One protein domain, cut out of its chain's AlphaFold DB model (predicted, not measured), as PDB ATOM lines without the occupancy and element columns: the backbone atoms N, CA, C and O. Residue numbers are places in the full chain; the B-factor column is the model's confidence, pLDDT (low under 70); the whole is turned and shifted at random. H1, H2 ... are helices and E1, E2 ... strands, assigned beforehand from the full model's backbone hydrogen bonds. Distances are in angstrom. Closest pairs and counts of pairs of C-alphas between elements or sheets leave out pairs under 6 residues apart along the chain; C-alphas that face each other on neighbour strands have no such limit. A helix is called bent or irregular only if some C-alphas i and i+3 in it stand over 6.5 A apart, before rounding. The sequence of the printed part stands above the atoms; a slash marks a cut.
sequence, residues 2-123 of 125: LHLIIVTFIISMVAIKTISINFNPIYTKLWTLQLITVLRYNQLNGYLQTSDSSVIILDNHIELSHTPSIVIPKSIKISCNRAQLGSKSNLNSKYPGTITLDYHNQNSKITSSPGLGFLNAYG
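Overview. This is residues 2 to 123 of the 125 residues of an uncharacterized protein of bacterium (UniProt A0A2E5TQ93). One very long helix, H1, slightly bent, sticks out with its residues 2 to 23 as a bare arm, while its second arm, H1b, packs in a small body under one face of a three-strand sheet, E3 E4 E5. A two-strand hairpin, E1 and E2, packs on H1b farther along it, and the short helix H2 is near H1b. The printed part has 122 residues with two named helices and five named strands, in the order H1 E1 E2 E3 E4 E5 H2; both sheets are antiparallel, the larger in the order E3 - E4 - E5, and the class is mixed, helices and strands. The whole is only just loose, close to extended, with a radius of gyration of the C-alphas of 20.0 A and spans of 73 by 29 by 24 A, a rod whose length comes from the arm.

Arrangement. Start at the meander, each strand the antiparallel neighbour of the one before: E3, residues 77 to 80, E4, residues 98 to 103, and E5, residues 106 to 111. In the hairpin of E3 and E4 look at N 79 and O 100, 3.0 A apart; in that of E4 and E5, at N 101 and O 108, 2.8 A. Helix H1, residues 2 to 48, was assigned as one helix by its hydrogen bonds but is bent, C-alphas 22 and 25 being 6.8 A apart; its arms H1a, residues 2 to 22, and H1b, residues 25 to 48, stand at a shallow tilt of 32 degrees. H1b is on the sheet at a height of 10.3 A, making two layers, a helix on one face of a sheet; it lies over E4 and E5 and runs along the strands, at 11 degrees to E5 on the local plane. Its closest C-alphas to E5 are those of Ile 36 and Ile 110, 7.1 A apart. Next find the hairpin of E1, residues 53 to 58, and E2, residues 61 to 64, with N 56 and O 63 at 2.9 A; the closest C-alphas of H1b and E1 are those of Gly 46 and Ser 53, 5.0 A apart. H2, residues 116 to 121, is near H1b, with 5 pairs of C-alphas within 10 A. Every O i to N i+4 pair is within hydrogen-bond range in H1a and H2, and 19 of 20 are in H1b.

Along the chain. Find C-alpha 2 at (164.781, 323.136, 170.772); from there H1a runs 30.9 A to Asn 22, and H1b runs 34.8 A from C-alpha 25 to C-alpha 48 at (193.330, 372.748, 206.971). E1 and E5 each measure 16.6 A, E4 16.2 A, E3 10.4 A and E2 9.7 A. H2, 8.6 A, ends with C-alpha 121 at (192.726, 375.372, 192.963).

Size, cuts and confidence. The two C-alphas farthest apart are those of Leu 2 and Asn 92, 74.8 A. The printed part has no cut; the links E2 to E3 and E3 to E4 are long, with 12 and 17 residues. The mean pLDDT of the printed part is 73.9, and 39 residues are under 70, among them 83 to 98 and 110 to 123.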
ATOM      1  N   LEU A   2     163.651 323.196 169.820       82.06
ATOM      2  CA  LEU A   2     164.781 323.136 170.772       82.06
ATOM      3  C   LEU A   2     166.090 323.752 170.234       82.06
ATOM      4  O   LEU A   2     166.749 324.527 170.918       82.06
ATOM      5  N   HIS A   3     166.431 323.463 168.976       77.38
ATOM      6  CA  HIS A   3     167.669 323.951 168.369       77.38
ATOM      7  C   HIS A   3     167.720 325.486 168.252       77.38
ATOM      8  O   HIS A   3     168.771 326.080 168.471       77.38
ATOM      9  N   LEU A   4     166.575 326.123 167.979       84.88
ATOM     10  CA  LEU A   4     166.462 327.578 167.871       84.88
ATOM     11  C   LEU A   4     166.657 328.253 169.239       84.88
ATOM     12  O   LEU A   4     167.328 329.273 169.325       84.88
ATOM     13  N   ILE A   5     166.134 327.639 170.307       89.50
ATOM     14  CA  ILE A   5     166.275 328.116 171.693       89.50
ATOM     15  C   ILE A   5     167.738 328.043 172.152       89.50
ATOM     16  O   ILE A   5     168.239 328.958 172.798       89.50
ATOM     17  N   ILE A   6     168.449 326.972 171.795       89.94
ATOM     18  CA  ILE A   6     169.871 326.825 172.138       89.94
ATOM     19  C   ILE A   6     170.707 327.893 171.421       89.94
ATOM     20  O   ILE A   6     171.578 328.511 172.030       89.94
ATOM     21  N   VAL A   7     170.418 328.152 170.144       89.94
ATOM     22  CA  VAL A   7     171.140 329.163 169.359       89.94
ATOM     23  C   VAL A   7     170.909 330.568 169.918       89.94
ATOM     24  O   VAL A   7     171.873 331.309 170.107       89.94
ATOM     25  N   THR A   8     169.670 330.935 170.257       87.50
ATOM     26  CA  THR A   8     169.386 332.247 170.862       87.50
ATOM     27  C   THR A   8     170.023 332.397 172.244       87.50
ATOM     28  O   THR A   8     170.519 333.477 172.572       87.50
ATOM     29  N   PHE A   9     170.094 331.319 173.028       91.00
ATOM     30  CA  PHE A   9     170.773 331.321 174.324       91.00
ATOM     31  C   PHE A   9     172.286 331.554 174.195       91.00
ATOM     32  O   PHE A   9     172.850 332.365 174.930       91.00
ATOM     33  N   ILE A  10     172.941 330.906 173.226       90.31
ATOM     34  CA  ILE A  10     174.374 331.102 172.959       90.31
ATOM     35  C   ILE A  10     174.647 332.545 172.517       90.31
ATOM     36  O   ILE A  10     175.565 333.178 173.036       90.31
ATOM     37  N   ILE A  11     173.831 333.094 171.611       89.38
ATOM     38  CA  ILE A  11     173.977 334.481 171.139       89.38
ATOM     39  C   ILE A  11     173.809 335.474 172.299       89.38
ATOM     40  O   ILE A  11     174.610 336.397 172.431       89.38
ATOM     41  N   SER A  12     172.821 335.254 173.171       86.00
ATOM     42  CA  SER A  12     172.603 336.061 174.379       86.00
ATOM     43  C   SER A  12     173.813 336.026 175.323       86.00
ATOM     44  O   SER A  12     174.328 337.074 175.713       86.00
ATOM     45  N   MET A  13     174.338 334.834 175.624       86.75
ATOM     46  CA  MET A  13     175.524 334.663 176.474       86.75
ATOM     47  C   MET A  13     176.761 335.359 175.904       86.75
ATOM     48  O   MET A  13     177.500 336.019 176.639       86.75
ATOM     49  N   VAL A  14     176.979 335.249 174.591       87.88
ATOM     50  CA  VAL A  14     178.078 335.944 173.915       87.88
ATOM     51  C   VAL A  14     177.877 337.453 174.010       87.88
ATOM     52  O   VAL A  14     178.792 338.137 174.453       87.88
ATOM     53  N   ALA A  15     176.685 337.969 173.701       82.50
ATOM     54  CA  ALA A  15     176.388 339.398 173.774       82.50
ATOM     55  C   ALA A  15     176.630 339.978 175.179       82.50
ATOM     56  O   ALA A  15     177.300 341.003 175.309       82.50
ATOM     57  N   ILE A  16     176.169 339.297 176.234       80.81
ATOM     58  CA  ILE A  16     176.392 339.702 177.632       80.81
ATOM     59  C   ILE A  16     177.892 339.769 177.944       80.81
ATOM     60  O   ILE A  16     178.367 340.742 178.536       80.81
ATOM     61  N   LYS A  17     178.659 338.764 177.509       74.62
ATOM     62  CA  LYS A  17     180.107 338.720 177.730       74.62
ATOM     63  C   LYS A  17     180.827 339.857 177.001       74.62
ATOM     64  O   LYS A  17     181.684 340.505 177.595       74.62
ATOM     65  N   THR A  18     180.458 340.146 175.753       70.31
ATOM     66  CA  THR A  18     181.056 341.239 174.968       70.31
ATOM     67  C   THR A  18     180.763 342.605 175.590       70.31
ATOM     68  O   THR A  18     181.656 343.447 175.686       70.31
ATOM     69  N   ILE A  19     179.535 342.811 176.073       70.38
ATOM     70  CA  ILE A  19     179.136 344.038 176.772       70.38
ATOM     71  C   ILE A  19     179.950 344.209 178.063       70.38
ATOM     72  O   ILE A  19     180.515 345.275 178.295       70.38
ATOM     73  N   SER A  20     180.083 343.152 178.870       65.62
ATOM     74  CA  SER A  20     180.874 343.176 180.109       65.62
ATOM     75  C   SER A  20     182.346 343.547 179.868       65.62
ATOM     76  O   SER A  20     182.899 344.373 180.596       65.62
ATOM     77  N   ILE A  21     182.963 343.011 178.810       63.22
ATOM     78  CA  ILE A  21     184.358 343.317 178.450       63.22
ATOM     79  C   ILE A  21     184.533 344.804 178.104       63.22
ATOM     80  O   ILE A  21     185.531 345.407 178.500       63.22
ATOM     81  N   ASN A  22     183.556 345.421 177.433       66.06
ATOM     82  CA  ASN A  22     183.617 346.837 177.059       66.06
ATOM     83  C   ASN A  22     183.473 347.797 178.250       66.06
ATOM     84  O   ASN A  22     183.998 348.910 178.197       66.06
ATOM     85  N   PHE A  23     182.814 347.385 179.337       67.75
ATOM     86  CA  PHE A  23     182.672 348.220 180.533       67.75
ATOM     87  C   PHE A  23     183.860 348.134 181.498       67.75
ATOM     88  O   PHE A  23     184.083 349.074 182.263       67.75
ATOM     89  N   ASN A  24     184.674 347.075 181.440       67.38
ATOM     90  CA  ASN A  24     185.882 346.943 182.264       67.38
ATOM     91  C   ASN A  24     186.784 348.196 182.285       67.38
ATOM     92  O   ASN A  24     187.102 348.655 183.381       67.38
ATOM     93  N   PRO A  25     187.171 348.807 181.148       70.56
ATOM     94  CA  PRO A  25     188.014 350.008 181.161       70.56
ATOM     95  C   PRO A  25     187.315 351.264 181.705       70.56
ATOM     96  O   PRO A  25     187.982 352.248 182.013       70.56
ATOM     97  N   ILE A  26     185.983 351.278 181.793       76.06
ATOM     98  CA  ILE A  26     185.231 352.386 182.397       76.06
ATOM     99  C   ILE A  26     185.239 352.231 183.918       76.06
ATOM    100  O   ILE A  26     185.528 353.193 184.629       76.06
ATOM    101  N   TYR A  27     185.002 351.016 184.419       74.50
ATOM    102  CA  TYR A  27     185.054 350.733 185.853       74.50
ATOM    103  C   TYR A  27     186.414 351.074 186.460       74.50
ATOM    104  O   TYR A  27     186.475 351.656 187.539       74.50
ATOM    105  N   THR A  28     187.509 350.788 185.757       71.50
ATOM    106  CA  THR A  28     188.864 351.090 186.243       71.50
ATOM    107  C   THR A  28     189.102 352.579 186.382       71.50
ATOM    108  O   THR A  28     189.625 353.024 187.399       71.50
ATOM    109  N   LYS A  29     188.661 353.361 185.393       75.75
ATOM    110  CA  LYS A  29     188.745 354.824 185.411       75.75
ATOM    111  C   LYS A  29     187.887 355.441 186.512       75.75
ATOM    112  O   LYS A  29     188.288 356.435 187.106       75.75
ATOM    113  N   LEU A  30     186.722 354.864 186.801       81.31
ATOM    114  CA  LEU A  30     185.881 355.317 187.909       81.31
ATOM    115  C   LEU A  30     186.547 355.044 189.262       81.31
ATOM    116  O   LEU A  30     186.586 355.934 190.109       81.31
ATOM    117  N   TRP A  31     187.143 353.862 189.439       77.81
ATOM    118  CA  TRP A  31     187.904 353.535 190.645       77.81
ATOM    119  C   TRP A  31     189.129 354.430 190.821       77.81
ATOM    120  O   TRP A  31     189.373 354.919 191.922       77.81
ATOM    121  N   THR A  32     189.883 354.693 189.749       75.31
ATOM    122  CA  THR A  32     191.029 355.604 189.831       75.31
ATOM    123  C   THR A  32     190.585 357.025 190.166       75.31
ATOM    124  O   THR A  32     191.213 357.663 191.007       75.31
ATOM    125  N   LEU A  33     189.474 357.502 189.597       78.81
ATOM    126  CA  LEU A  33     188.903 358.810 189.918       78.81
ATOM    127  C   LEU A  33     188.483 358.906 191.391       78.81
ATOM    128  O   LEU A  33     188.850 359.872 192.055       78.81
ATOM    129  N   GLN A  34     187.768 357.905 191.913       82.81
ATOM    130  CA  GLN A  34     187.368 357.846 193.324       82.81
ATOM    131  C   GLN A  34     188.582 357.861 194.261       82.81
ATOM    132  O   GLN A  34     188.581 358.520 195.299       82.81
ATOM    133  N   LEU A  35     189.638 357.140 193.894       79.25
ATOM    134  CA  LEU A  35     190.856 357.083 194.688       79.25
ATOM    135  C   LEU A  35     191.582 358.431 194.687       79.25
ATOM    136  O   LEU A  35     192.015 358.903 195.736       79.25
ATOM    137  N   ILE A  36     191.657 359.089 193.527       77.75
ATOM    138  CA  ILE A  36     192.222 360.437 193.398       77.75
ATOM    139  C   ILE A  36     191.465 361.424 194.281       77.75
ATOM    140  O   ILE A  36     192.100 362.170 195.026       77.75
ATOM    141  N   THR A  37     190.134 361.453 194.200       79.88
ATOM    142  CA  THR A  37     189.334 362.436 194.937       79.88
ATOM    143  C   THR A  37     189.504 362.273 196.438       79.88
ATOM    144  O   THR A  37     189.721 363.266 197.131       79.88
ATOM    145  N   VAL A  38     189.494 361.040 196.943       84.38
ATOM    146  CA  VAL A  38     189.608 360.809 198.385       84.38
ATOM    147  C   VAL A  38     191.019 361.081 198.892       84.38
ATOM    148  O   VAL A  38     191.174 361.714 199.934       84.38
ATOM    149  N   LEU A  39     192.055 360.705 198.139       79.06
ATOM    150  CA  LEU A  39     193.421 361.091 198.485       79.06
ATOM    151  C   LEU A  39     193.561 362.610 198.552       79.06
ATOM    152  O   LEU A  39     194.063 363.126 199.543       79.06
ATOM    153  N   ARG A  40     193.086 363.340 197.536       78.19
ATOM    154  CA  ARG A  40     193.145 364.809 197.519       78.19
ATOM    155  C   ARG A  40     192.378 365.428 198.679       78.19
ATOM    156  O   ARG A  40     192.857 366.391 199.268       78.19
ATOM    157  N   TYR A  41     191.238 364.849 199.036       82.50
ATOM    158  CA  TYR A  41     190.454 365.288 200.179       82.50
ATOM    159  C   TYR A  41     191.181 365.048 201.515       82.50
ATOM    160  O   TYR A  41     191.236 365.949 202.347       82.50
ATOM    161  N   ASN A  42     191.838 363.897 201.689       82.88
ATOM    162  CA  ASN A  42     192.681 363.614 202.858       82.88
ATOM    163  C   ASN A  42     193.806 364.644 203.017       82.88
ATOM    164  O   ASN A  42     194.044 365.160 204.107       82.88
ATOM    165  N   GLN A  43     194.453 365.000 201.910       77.69
ATOM    166  CA  GLN A  43     195.504 366.015 201.904       77.69
ATOM    167  C   GLN A  43     194.989 367.414 202.231       77.69
ATOM    168  O   GLN A  43     195.635 368.148 202.977       77.69
ATOM    169  N   LEU A  44     193.833 367.781 201.673       78.81
ATOM    170  CA  LEU A  44     193.175 369.050 201.958       78.81
ATOM    171  C   LEU A  44     192.850 369.168 203.451       78.81
ATOM    172  O   LEU A  44     193.149 370.187 204.065       78.81
ATOM    173  N   ASN A  45     192.298 368.111 204.046       82.19
ATOM    174  CA  ASN A  45     191.989 368.086 205.473       82.19
ATOM    175  C   ASN A  45     193.255 368.178 206.335       82.19
ATOM    176  O   ASN A  45     193.266 368.942 207.298       82.19
ATOM    177  N   GLY A  46     194.335 367.480 205.965       79.31
ATOM    178  CA  GLY A  46     195.633 367.630 206.628       79.31
ATOM    179  C   GLY A  46     196.153 369.072 206.575       79.31
ATOM    180  O   GLY A  46     196.566 369.621 207.596       79.31
ATOM    181  N   TYR A  47     196.050 369.731 205.413       76.81
ATOM    182  CA  TYR A  47     196.393 371.152 205.260       76.81
ATOM    183  C   TYR A  47     195.569 372.050 206.189       76.81
ATOM    184  O   TYR A  47     196.142 372.813 206.966       76.81
ATOM    185  N   LEU A  48     194.238 371.929 206.157       80.56
ATOM    186  CA  LEU A  48     193.330 372.748 206.971       80.56
ATOM    187  C   LEU A  48     193.548 372.549 208.476       80.56
ATOM    188  O   LEU A  48     193.422 373.492 209.249       80.56
ATOM    189  N   GLN A  49     193.905 371.334 208.891       82.81
ATOM    190  CA  GLN A  49     194.196 371.004 210.286       82.81
ATOM    191  C   GLN A  49     195.665 371.234 210.664       82.81
ATOM    192  O   GLN A  49     196.069 370.914 211.780       82.81
ATOM    193  N   THR A  50     196.489 371.769 209.757       77.94
ATOM    194  CA  THR A  50     197.933 371.990 209.950       77.94
ATOM    195  C   THR A  50     198.709 370.740 210.399       77.94
ATOM    196  O   THR A  50     199.741 370.846 211.062       77.94
ATOM    197  N   SER A  51     198.229 369.551 210.023       76.69
ATOM    198  CA  SER A  51     198.783 368.246 210.408       76.69
ATOM    199  C   SER A  51     199.130 367.425 209.172       76.69
ATOM    200  O   SER A  51     198.471 367.543 208.145       76.69
ATOM    201  N   ASP A  52     200.195 366.629 209.218       75.38
ATOM    202  CA  ASP A  52     200.596 365.830 208.057       75.38
ATOM    203  C   ASP A  52     199.565 364.746 207.750       75.38
ATOM    204  O   ASP A  52     199.079 364.060 208.650       75.38
ATOM    205  N   SER A  53     199.241 364.580 206.467       77.75
ATOM    206  CA  SER A  53     198.341 363.517 206.024       77.75
ATOM    207  C   SER A  53     199.119 362.223 205.770       77.75
ATOM    208  O   SER A  53     200.269 362.252 205.336       77.75
ATOM    209  N   SER A  54     198.524 361.065 206.042       78.38
ATOM    210  CA  SER A  54     199.133 359.759 205.782       78.38
ATOM    211  C   SER A  54     198.236 358.876 204.929       78.38
ATOM    212  O   SER A  54     197.009 358.987 204.966       78.38
ATOM    213  N   VAL A  55     198.876 357.997 204.164       79.31
ATOM    214  CA  VAL A  55     198.270 356.972 203.319       79.31
ATOM    215  C   VAL A  55     199.004 355.669 203.566       79.31
ATOM    216  O   VAL A  55     200.183 355.540 203.236       79.31
ATOM    217  N   ILE A  56     198.301 354.697 204.125       81.00
ATOM    218  CA  ILE A  56     198.827 353.359 204.372       81.00
ATOM    219  C   ILE A  56     198.049 352.401 203.475       81.00
ATOM    220  O   ILE A  56     196.823 352.430 203.445       81.00
ATOM    221  N   ILE A  57     198.766 351.584 202.705       80.50
ATOM    222  CA  ILE A  57     198.170 350.593 201.804       80.50
ATOM    223  C   ILE A  57     198.322 349.221 202.454       80.50
ATOM    224  O   ILE A  57     199.439 348.792 202.741       80.50
ATOM    225  N   LEU A  58     197.198 348.544 202.657       80.75
ATOM    226  CA  LEU A  58     197.075 347.225 203.268       80.75
ATOM    227  C   LEU A  58     196.307 346.318 202.307       80.75
ATOM    228  O   LEU A  58     195.079 346.268 202.347       80.75
ATOM    229  N   ASP A  59     197.023 345.628 201.422       76.00
ATOM    230  CA  ASP A  59     196.471 344.776 200.360       76.00
ATOM    231  C   ASP A  59     195.389 345.470 199.507       76.00
ATOM    232  O   ASP A  59     195.696 346.096 198.496       76.00
ATOM    233  N   ASN A  60     194.123 345.378 199.927       77.88
ATOM    234  CA  ASN A  60     192.944 345.933 199.249       77.88
ATOM    235  C   ASN A  60     192.330 347.124 199.992       77.88
ATOM    236  O   ASN A  60     191.242 347.579 199.647       77.88
ATOM    237  N   HIS A  61     192.982 347.585 201.050       83.00
ATOM    238  CA  HIS A  61     192.518 348.650 201.917       83.00
ATOM    239  C   HIS A  61     193.509 349.804 201.889       83.00
ATOM    240  O   HIS A  61     194.723 349.604 201.890       83.00
ATOM    241  N   ILE A  62     192.984 351.024 201.870       85.00
ATOM    242  CA  ILE A  62     193.772 352.233 202.073       85.00
ATOM    243  C   ILE A  62     193.285 352.897 203.345       85.00
ATOM    244  O   ILE A  62     192.136 353.331 203.412       85.00
ATOM    245  N   GLU A  63     194.167 352.992 204.330       86.56
ATOM    246  CA  GLU A  63     193.954 353.761 205.547       86.56
ATOM    247  C   GLU A  63     194.481 355.181 205.363       86.56
ATOM    248  O   GLU A  63     195.565 355.412 204.814       86.56
ATOM    249  N   LEU A  64     193.677 356.140 205.810       86.62
ATOM    250  CA  LEU A  64     193.893 357.564 205.615       86.62
ATOM    251  C   LEU A  64     193.754 358.261 206.970       86.62
ATOM    252  O   LEU A  64     192.900 357.903 207.774       86.62
ATOM    253  N   SER A  65     194.611 359.244 207.232       85.44
ATOM    254  CA  SER A  65     194.670 359.952 208.521       85.44
ATOM    255  C   SER A  65     193.448 360.820 208.813       85.44
ATOM    256  O   SER A  65     193.051 360.964 209.964       85.44
ATOM    257  N   HIS A  66     192.873 361.436 207.780       85.00
ATOM    258  CA  HIS A  66     191.849 362.477 207.906       85.00
ATOM    259  C   HIS A  66     190.568 362.157 207.138       85.00
ATOM    260  O   HIS A  66     189.661 362.989 207.070       85.00
ATOM    261  N   THR A  67     190.490 360.975 206.532       85.06
ATOM    262  CA  THR A  67     189.312 360.502 205.802       85.06
ATOM    263  C   THR A  67     189.074 359.022 206.074       85.06
ATOM    264  O   THR A  67     190.017 358.310 206.413       85.06
ATOM    265  N   PRO A  68     187.843 358.520 205.888       86.81
ATOM    266  CA  PRO A  68     187.556 357.101 206.047       86.81
ATOM    267  C   PRO A  68     188.411 356.229 205.126       86.81
ATOM    268  O   PRO A  68     188.730 356.620 204.000       86.81
ATOM    269  N   SER A  69     188.738 355.027 205.598       85.69
ATOM    270  CA  SER A  69     189.457 354.036 204.805       85.69
ATOM    271  C   SER A  69     188.648 353.600 203.586       85.69
ATOM    272  O   SER A  69     187.423 353.466 203.665       85.69
ATOM    273  N   ILE A  70     189.331 353.293 202.487       86.25
ATOM    274  CA  ILE A  70     188.691 352.817 201.256       86.25
ATOM    275  C   ILE A  70     189.053 351.361 201.014       86.25
ATOM    276  O   ILE A  70     190.215 350.979 201.141       86.25
ATOM    277  N   VAL A  71     188.058 350.574 200.611       84.94
ATOM    278  CA  VAL A  71     188.247 349.216 200.090       84.94
ATOM    279  C   VAL A  71     188.271 349.264 198.572       84.94
ATOM    280  O   VAL A  71     187.420 349.899 197.950       84.94
ATOM    281  N   ILE A  72     189.240 348.585 197.978       80.12
ATOM    282  CA  ILE A  72     189.499 348.605 196.543       80.12
ATOM    283  C   ILE A  72     189.421 347.171 196.021       80.12
ATOM    284  O   ILE A  72     189.792 346.234 196.730       80.12
ATOM    285  N   PRO A  73     188.913 346.954 194.797       78.06
ATOM    286  CA  PRO A  73     188.923 345.636 194.184       78.06
ATOM    287  C   PRO A  73     190.315 344.993 194.192       78.06
ATOM    288  O   PRO A  73     191.289 345.613 193.771       78.06
ATOM    289  N   LYS A  74     190.377 343.707 194.558       76.88
ATOM    290  CA  LYS A  74     191.597 342.867 194.538       76.88
ATOM    291  C   LYS A  74     192.344 342.858 193.203       76.88
ATOM    292  O   LYS A  74     193.516 342.511 193.143       76.88
ATOM    293  N   SER A  75     191.643 343.167 192.121       75.50
ATOM    294  CA  SER A  75     192.189 343.227 190.771       75.50
ATOM    295  C   SER A  75     193.022 344.485 190.503       75.50
ATOM    296  O   SER A  75     193.731 344.524 189.499       75.50
ATOM    297  N   ILE A  76     192.956 345.503 191.368       76.44
ATOM    298  CA  ILE A  76     193.749 346.732 191.270       76.44
ATOM    299  C   ILE A  76     194.949 346.604 192.208       76.44
ATOM    300  O   ILE A  76     194.792 346.530 193.424       76.44
ATOM    301  N   LYS A  77     196.159 346.625 191.646       78.38
ATOM    302  CA  LYS A  77     197.392 346.679 192.430       78.38
ATOM    303  C   LYS A  77     197.733 348.131 192.733       78.38
ATOM    304  O   LYS A  77     197.732 348.976 191.840       78.38
ATOM    305  N   ILE A  78     198.052 348.411 193.990       77.44
ATOM    306  CA  ILE A  78     198.340 349.763 194.462       77.44
ATOM    307  C   ILE A  78     199.719 349.763 195.080       77.44
ATOM    308  O   ILE A  78     200.039 348.917 195.912       77.44
ATOM    309  N   SER A  79     200.530 350.737 194.703       76.81
ATOM    310  CA  SER A  79     201.773 351.005 195.408       76.81
ATOM    311  C   SER A  79     201.924 352.486 195.658       76.81
ATOM    312  O   SER A  79     201.631 353.308 194.795       76.81
ATOM    313  N   CYS A  80     202.413 352.825 196.844       75.19
ATOM    314  CA  CYS A  80     202.832 354.176 197.162       75.19
ATOM    315  C   CYS A  80     204.329 354.177 197.430       75.19
ATOM    316  O   CYS A  80     204.839 353.318 198.144       75.19
ATOM    317  N   ASN A  81     205.039 355.157 196.884       71.06
ATOM    318  CA  ASN A  81     206.455 355.331 197.193       71.06
ATOM    319  C   ASN A  81     206.687 355.924 198.603       71.06
ATOM    320  O   ASN A  81     207.813 355.856 199.094       71.06
ATOM    321  N   ARG A  82     205.668 356.531 199.239       70.38
ATOM    322  CA  ARG A  82     205.743 357.133 200.584       70.38
ATOM    323  C   ARG A  82     204.399 357.157 201.307       70.38
ATOM    324  O   ARG A  82     203.417 357.657 200.775       70.38
ATOM    325  N   ALA A  83     204.392 356.723 202.564       65.31
ATOM    326  CA  ALA A  83     203.182 356.701 203.385       65.31
ATOM    327  C   ALA A  83     202.783 358.070 203.974       65.31
ATOM    328  O   ALA A  83     201.629 358.263 204.333       65.31
ATOM    329  N   GLN A  84     203.704 359.035 204.073       67.31
ATOM    330  CA  GLN A  84     203.409 360.386 204.565       67.31
ATOM    331  C   GLN A  84     203.319 361.396 203.421       67.31
ATOM    332  O   GLN A  84     204.238 361.548 202.610       67.31
ATOM    333  N   LEU A  85     202.195 362.096 203.407       64.56
ATOM    334  CA  LEU A  85     201.807 363.161 202.506       64.56
ATOM    335  C   LEU A  85     201.813 364.462 203.319       64.56
ATOM    336  O   LEU A  85     200.809 364.835 203.926       64.56
ATOM    337  N   GLY A  86     202.975 365.109 203.402       58.28
ATOM    338  CA  GLY A  86     203.139 366.319 204.210       58.28
ATOM    339  C   GLY A  86     202.091 367.386 203.878       58.28
ATOM    340  O   GLY A  86     201.702 367.536 202.717       58.28
ATOM    341  N   SER A  87     201.621 368.112 204.891       56.59
ATOM    342  CA  SER A  87     200.564 369.117 204.721       56.59
ATOM    343  C   SER A  87     201.080 370.510 204.405       56.59
ATOM    344  O   SER A  87     200.328 371.329 203.899       56.59
ATOM    345  N   LYS A  88     202.359 370.805 204.648       55.00
ATOM    346  CA  LYS A  88     202.934 372.131 204.384       55.00
ATOM    347  C   LYS A  88     203.650 372.173 203.038       55.00
ATOM    348  O   LYS A  88     204.482 371.317 202.738       55.00
ATOM    349  N   SER A  89     203.385 373.225 202.261       50.25
ATOM    350  CA  SER A  89     204.137 373.584 201.057       50.25
ATOM    351  C   SER A  89     205.522 374.126 201.430       50.25
ATOM    352  O   SER A  89     205.867 375.273 201.164       50.25
ATOM    353  N   ASN A  90     206.370 373.311 202.057       49.50
ATOM    354  CA  ASN A  90     207.773 373.683 202.147       49.50
ATOM    355  C   ASN A  90     208.359 373.603 200.732       49.50
ATOM    356  O   ASN A  90     208.687 372.520 200.245       49.50
ATOM    357  N   LEU A  91     208.497 374.776 200.100       45.50
ATOM    358  CA  LEU A  91     209.073 375.036 198.770       45.50
ATOM    359  C   LEU A  91     210.445 374.369 198.535       45.50
ATOM    360  O   LEU A  91     210.911 374.329 197.403       45.50
ATOM    361  N   ASN A  92     211.071 373.812 199.582       41.69
ATOM    362  CA  ASN A  92     212.398 373.202 199.556       41.69
ATOM    363  C   ASN A  92     212.494 371.754 200.074       41.69
ATOM    364  O   ASN A  92     213.600 371.222 200.153       41.69
ATOM    365  N   SER A  93     211.398 371.068 200.419       43.78
ATOM    366  CA  SER A  93     211.496 369.705 200.967       43.78
ATOM    367  C   SER A  93     210.810 368.646 200.108       43.78
ATOM    368  O   SER A  93     209.591 368.537 200.044       43.78
ATOM    369  N   LYS A  94     211.670 367.840 199.485       51.53
ATOM    370  CA  LYS A  94     211.538 366.485 198.932       51.53
ATOM    371  C   LYS A  94     210.431 365.603 199.557       51.53
ATOM    372  O   LYS A  94     210.767 364.608 200.196       51.53
ATOM    373  N   TYR A  95     209.140 365.874 199.335       56.94
ATOM    374  CA  TYR A  95     208.044 364.972 199.749       56.94
ATOM    375  C   TYR A  95     207.069 364.607 198.614       56.94
ATOM    376  O   TYR A  95     206.016 365.222 198.477       56.94
ATOM    377  N   PRO A  96     207.375 363.566 197.812       55.62
ATOM    378  CA  PRO A  96     206.425 363.001 196.855       55.62
ATOM    379  C   PRO A  96     205.858 361.651 197.326       55.62
ATOM    380  O   PRO A  96     206.605 360.675 197.387       55.62
ATOM    381  N   GLY A  97     204.545 361.568 197.569       60.47
ATOM    382  CA  GLY A  97     203.792 360.310 197.690       60.47
ATOM    383  C   GLY A  97     203.166 359.897 196.353       60.47
ATOM    384  O   GLY A  97     201.972 360.035 196.108       60.47
ATOM    385  N   THR A  98     203.970 359.463 195.399       68.75
ATOM    386  CA  THR A  98     203.407 358.879 194.189       68.75
ATOM    387  C   THR A  98     202.636 357.607 194.524       68.75
ATOM    388  O   THR A  98     203.247 356.629 194.949       68.75
ATOM    389  N   ILE A  99     201.336 357.614 194.240       74.25
ATOM    390  CA  ILE A  99     200.486 356.426 194.263       74.25
ATOM    391  C   ILE A  99     200.307 355.961 192.824       74.25
ATOM    392  O   ILE A  99     199.844 356.720 191.969       74.25
ATOM    393  N   THR A 100     200.731 354.738 192.543       76.75
ATOM    394  CA  THR A 100     200.516 354.069 191.263       76.75
ATOM    395  C   THR A 100     199.434 353.014 191.420       76.75
ATOM    396  O   THR A 100     199.422 352.254 192.389       76.75
ATOM    397  N   LEU A 101     198.514 353.016 190.465       75.62
ATOM    398  CA  LEU A 101     197.413 352.081 190.337       75.62
ATOM    399  C   LEU A 101     197.631 351.299 189.052       75.62
ATOM    400  O   LEU A 101     197.551 351.878 187.967       75.62
ATOM    401  N   ASP A 102     197.872 350.005 189.188       76.38
ATOM    402  CA  ASP A 102     198.062 349.109 188.060       76.38
ATOM    403  C   ASP A 102     196.861 348.162 187.973       76.38
ATOM    404  O   ASP A 102     196.547 347.425 188.911       76.38
ATOM    405  N   TYR A 103     196.178 348.185 186.830       71.50
ATOM    406  CA  TYR A 103     195.050 347.303 186.542       71.50
ATOM    407  C   TYR A 103     195.084 346.853 185.086       71.50
ATOM    408  O   TYR A 103     195.012 347.693 184.194       71.50
ATOM    409  N   HIS A 104     195.144 345.540 184.826       66.50
ATOM    410  CA  HIS A 104     195.077 344.947 183.477       66.50
ATOM    411  C   HIS A 104     195.832 345.757 182.393       66.50
ATOM    412  O   HIS A 104     195.254 346.141 181.376       66.50
ATOM    413  N   ASN A 105     197.124 346.025 182.617       64.88
ATOM    414  CA  ASN A 105     198.022 346.791 181.729       64.88
ATOM    415  C   ASN A 105     197.723 348.298 181.594       64.88
ATOM    416  O   ASN A 105     198.271 348.958 180.712       64.88
ATOM    417  N   GLN A 106     196.882 348.859 182.461       67.06
ATOM    418  CA  GLN A 106     196.692 350.297 182.614       67.06
ATOM    419  C   GLN A 106     197.375 350.758 183.899       67.06
ATOM    420  O   GLN A 106     196.999 350.325 184.987       67.06
ATOM    421  N   ASN A 107     198.334 351.671 183.758       70.44
ATOM    422  CA  ASN A 107     199.075 352.238 184.878       70.44
ATOM    423  C   ASN A 107     198.641 353.693 185.043       70.44
ATOM    424  O   ASN A 107     198.848 354.520 184.153       70.44
ATOM    425  N   SER A 108     198.022 354.013 186.176       68.88
ATOM    426  CA  SER A 108     197.643 355.380 186.535       68.88
ATOM    427  C   SER A 108     198.529 355.863 187.671       68.88
ATOM    428  O   SER A 108     198.674 355.187 188.685       68.88
ATOM    429  N   LYS A 109     199.133 357.041 187.514       71.06
ATOM    430  CA  LYS A 109     200.049 357.624 188.498       71.06
ATOM    431  C   LYS A 109     199.457 358.901 189.073       71.06
ATOM    432  O   LYS A 109     199.065 359.793 188.327       71.06
ATOM    433  N   ILE A 110     199.461 359.009 190.394       67.94
ATOM    434  CA  ILE A 110     198.973 360.171 191.131       67.94
ATOM    435  C   ILE A 110     200.129 360.714 191.953       67.94
ATOM    436  O   ILE A 110     200.678 360.018 192.801       67.94
ATOM    437  N   THR A 111     200.508 361.965 191.718       64.75
ATOM    438  CA  THR A 111     201.508 362.662 192.527       64.75
ATOM    439  C   THR A 111     200.810 363.460 193.623       64.75
ATOM    440  O   THR A 111     200.076 364.413 193.370       64.75
ATOM    441  N   SER A 112     201.031 363.068 194.869       58.62
ATOM    442  CA  SER A 112     200.368 363.636 196.048       58.62
ATOM    443  C   SER A 112     201.184 364.749 196.720       58.62
ATOM    444  O   SER A 112     201.211 364.863 197.934       58.62
ATOM    445  N   SER A 113     201.873 365.614 195.980       60.75
ATOM    446  CA  SER A 113     202.334 366.856 196.622       60.75
ATOM    447  C   SER A 113     201.174 367.856 196.609       60.75
ATOM    448  O   SER A 113     200.612 368.064 195.525       60.75
ATOM    449  N   PRO A 114     200.817 368.510 197.732       57.22
ATOM    450  CA  PRO A 114     200.067 369.757 197.692       57.22
ATOM    451  C   PRO A 114     201.021 370.839 197.167       57.22
ATOM    452  O   PRO A 114     201.685 371.550 197.912       57.22
ATOM    453  N   GLY A 115     201.208 370.872 195.847       57.50
ATOM    454  CA  GLY A 115     201.965 371.939 195.197       57.50
ATOM    455  C   GLY A 115     201.189 373.256 195.236       57.50
ATOM    456  O   GLY A 115     199.993 373.268 195.517       57.50
ATOM    457  N   LEU A 116     201.839 374.362 194.868       59.47
ATOM    458  CA  LEU A 116     201.181 375.672 194.745       59.47
ATOM    459  C   LEU A 116     199.900 375.611 193.893       59.47
ATOM    460  O   LEU A 116     198.897 376.220 194.241       59.47
ATOM    461  N   GLY A 117     199.907 374.821 192.814       63.69
ATOM    462  CA  GLY A 117     198.728 374.626 191.963       63.69
ATOM    463  C   GLY A 117     197.553 373.931 192.663       63.69
ATOM    464  O   GLY A 117     196.408 374.245 192.364       63.69
ATOM    465  N   PHE A 118     197.817 373.031 193.618       68.06
ATOM    466  CA  PHE A 118     196.768 372.430 194.446       68.06
ATOM    467  C   PHE A 118     196.161 373.488 195.372       68.06
ATOM    468  O   PHE A 118     194.951 373.654 195.377       68.06
ATOM    469  N   LEU A 119     196.987 374.258 196.086       67.88
ATOM    470  CA  LEU A 119     196.498 375.307 196.989       67.88
ATOM    471  C   LEU A 119     195.708 376.394 196.245       67.88
ATOM    472  O   LEU A 119     194.638 376.783 196.707       67.88
ATOM    473  N   ASN A 120     196.179 376.810 195.066       64.62
ATOM    474  CA  ASN A 120     195.484 377.771 194.208       64.62
ATOM    475  C   ASN A 120     194.107 377.251 193.748       64.62
ATOM    476  O   ASN A 120     193.122 377.977 193.795       64.62
ATOM    477  N   ALA A 121     194.002 375.970 193.372       69.12
ATOM    478  CA  ALA A 121     192.726 375.372 192.963       69.12
ATOM    479  C   ALA A 121     191.664 375.367 194.081       69.12
ATOM    480  O   ALA A 121     190.471 375.363 193.785       69.12
ATOM    481  N   TYR A 122     192.091 375.377 195.347       68.94
ATOM    482  CA  TYR A 122     191.207 375.445 196.515       68.94
ATOM    483  C   TYR A 122     191.108 376.853 197.129       68.94
ATOM    484  O   TYR A 122     190.456 377.004 198.159       68.94
ATOM    485  N   GLY A 123     191.730 377.877 196.529       68.75
ATOM    486  CA  GLY A 123     191.717 379.249 197.055       68.75
ATOM    487  C   GLY A 123     192.381 379.389 198.430       68.75
ATOM    488  O   GLY A 123     191.980 380.228 199.229       68.75
TER     489      GLY A 123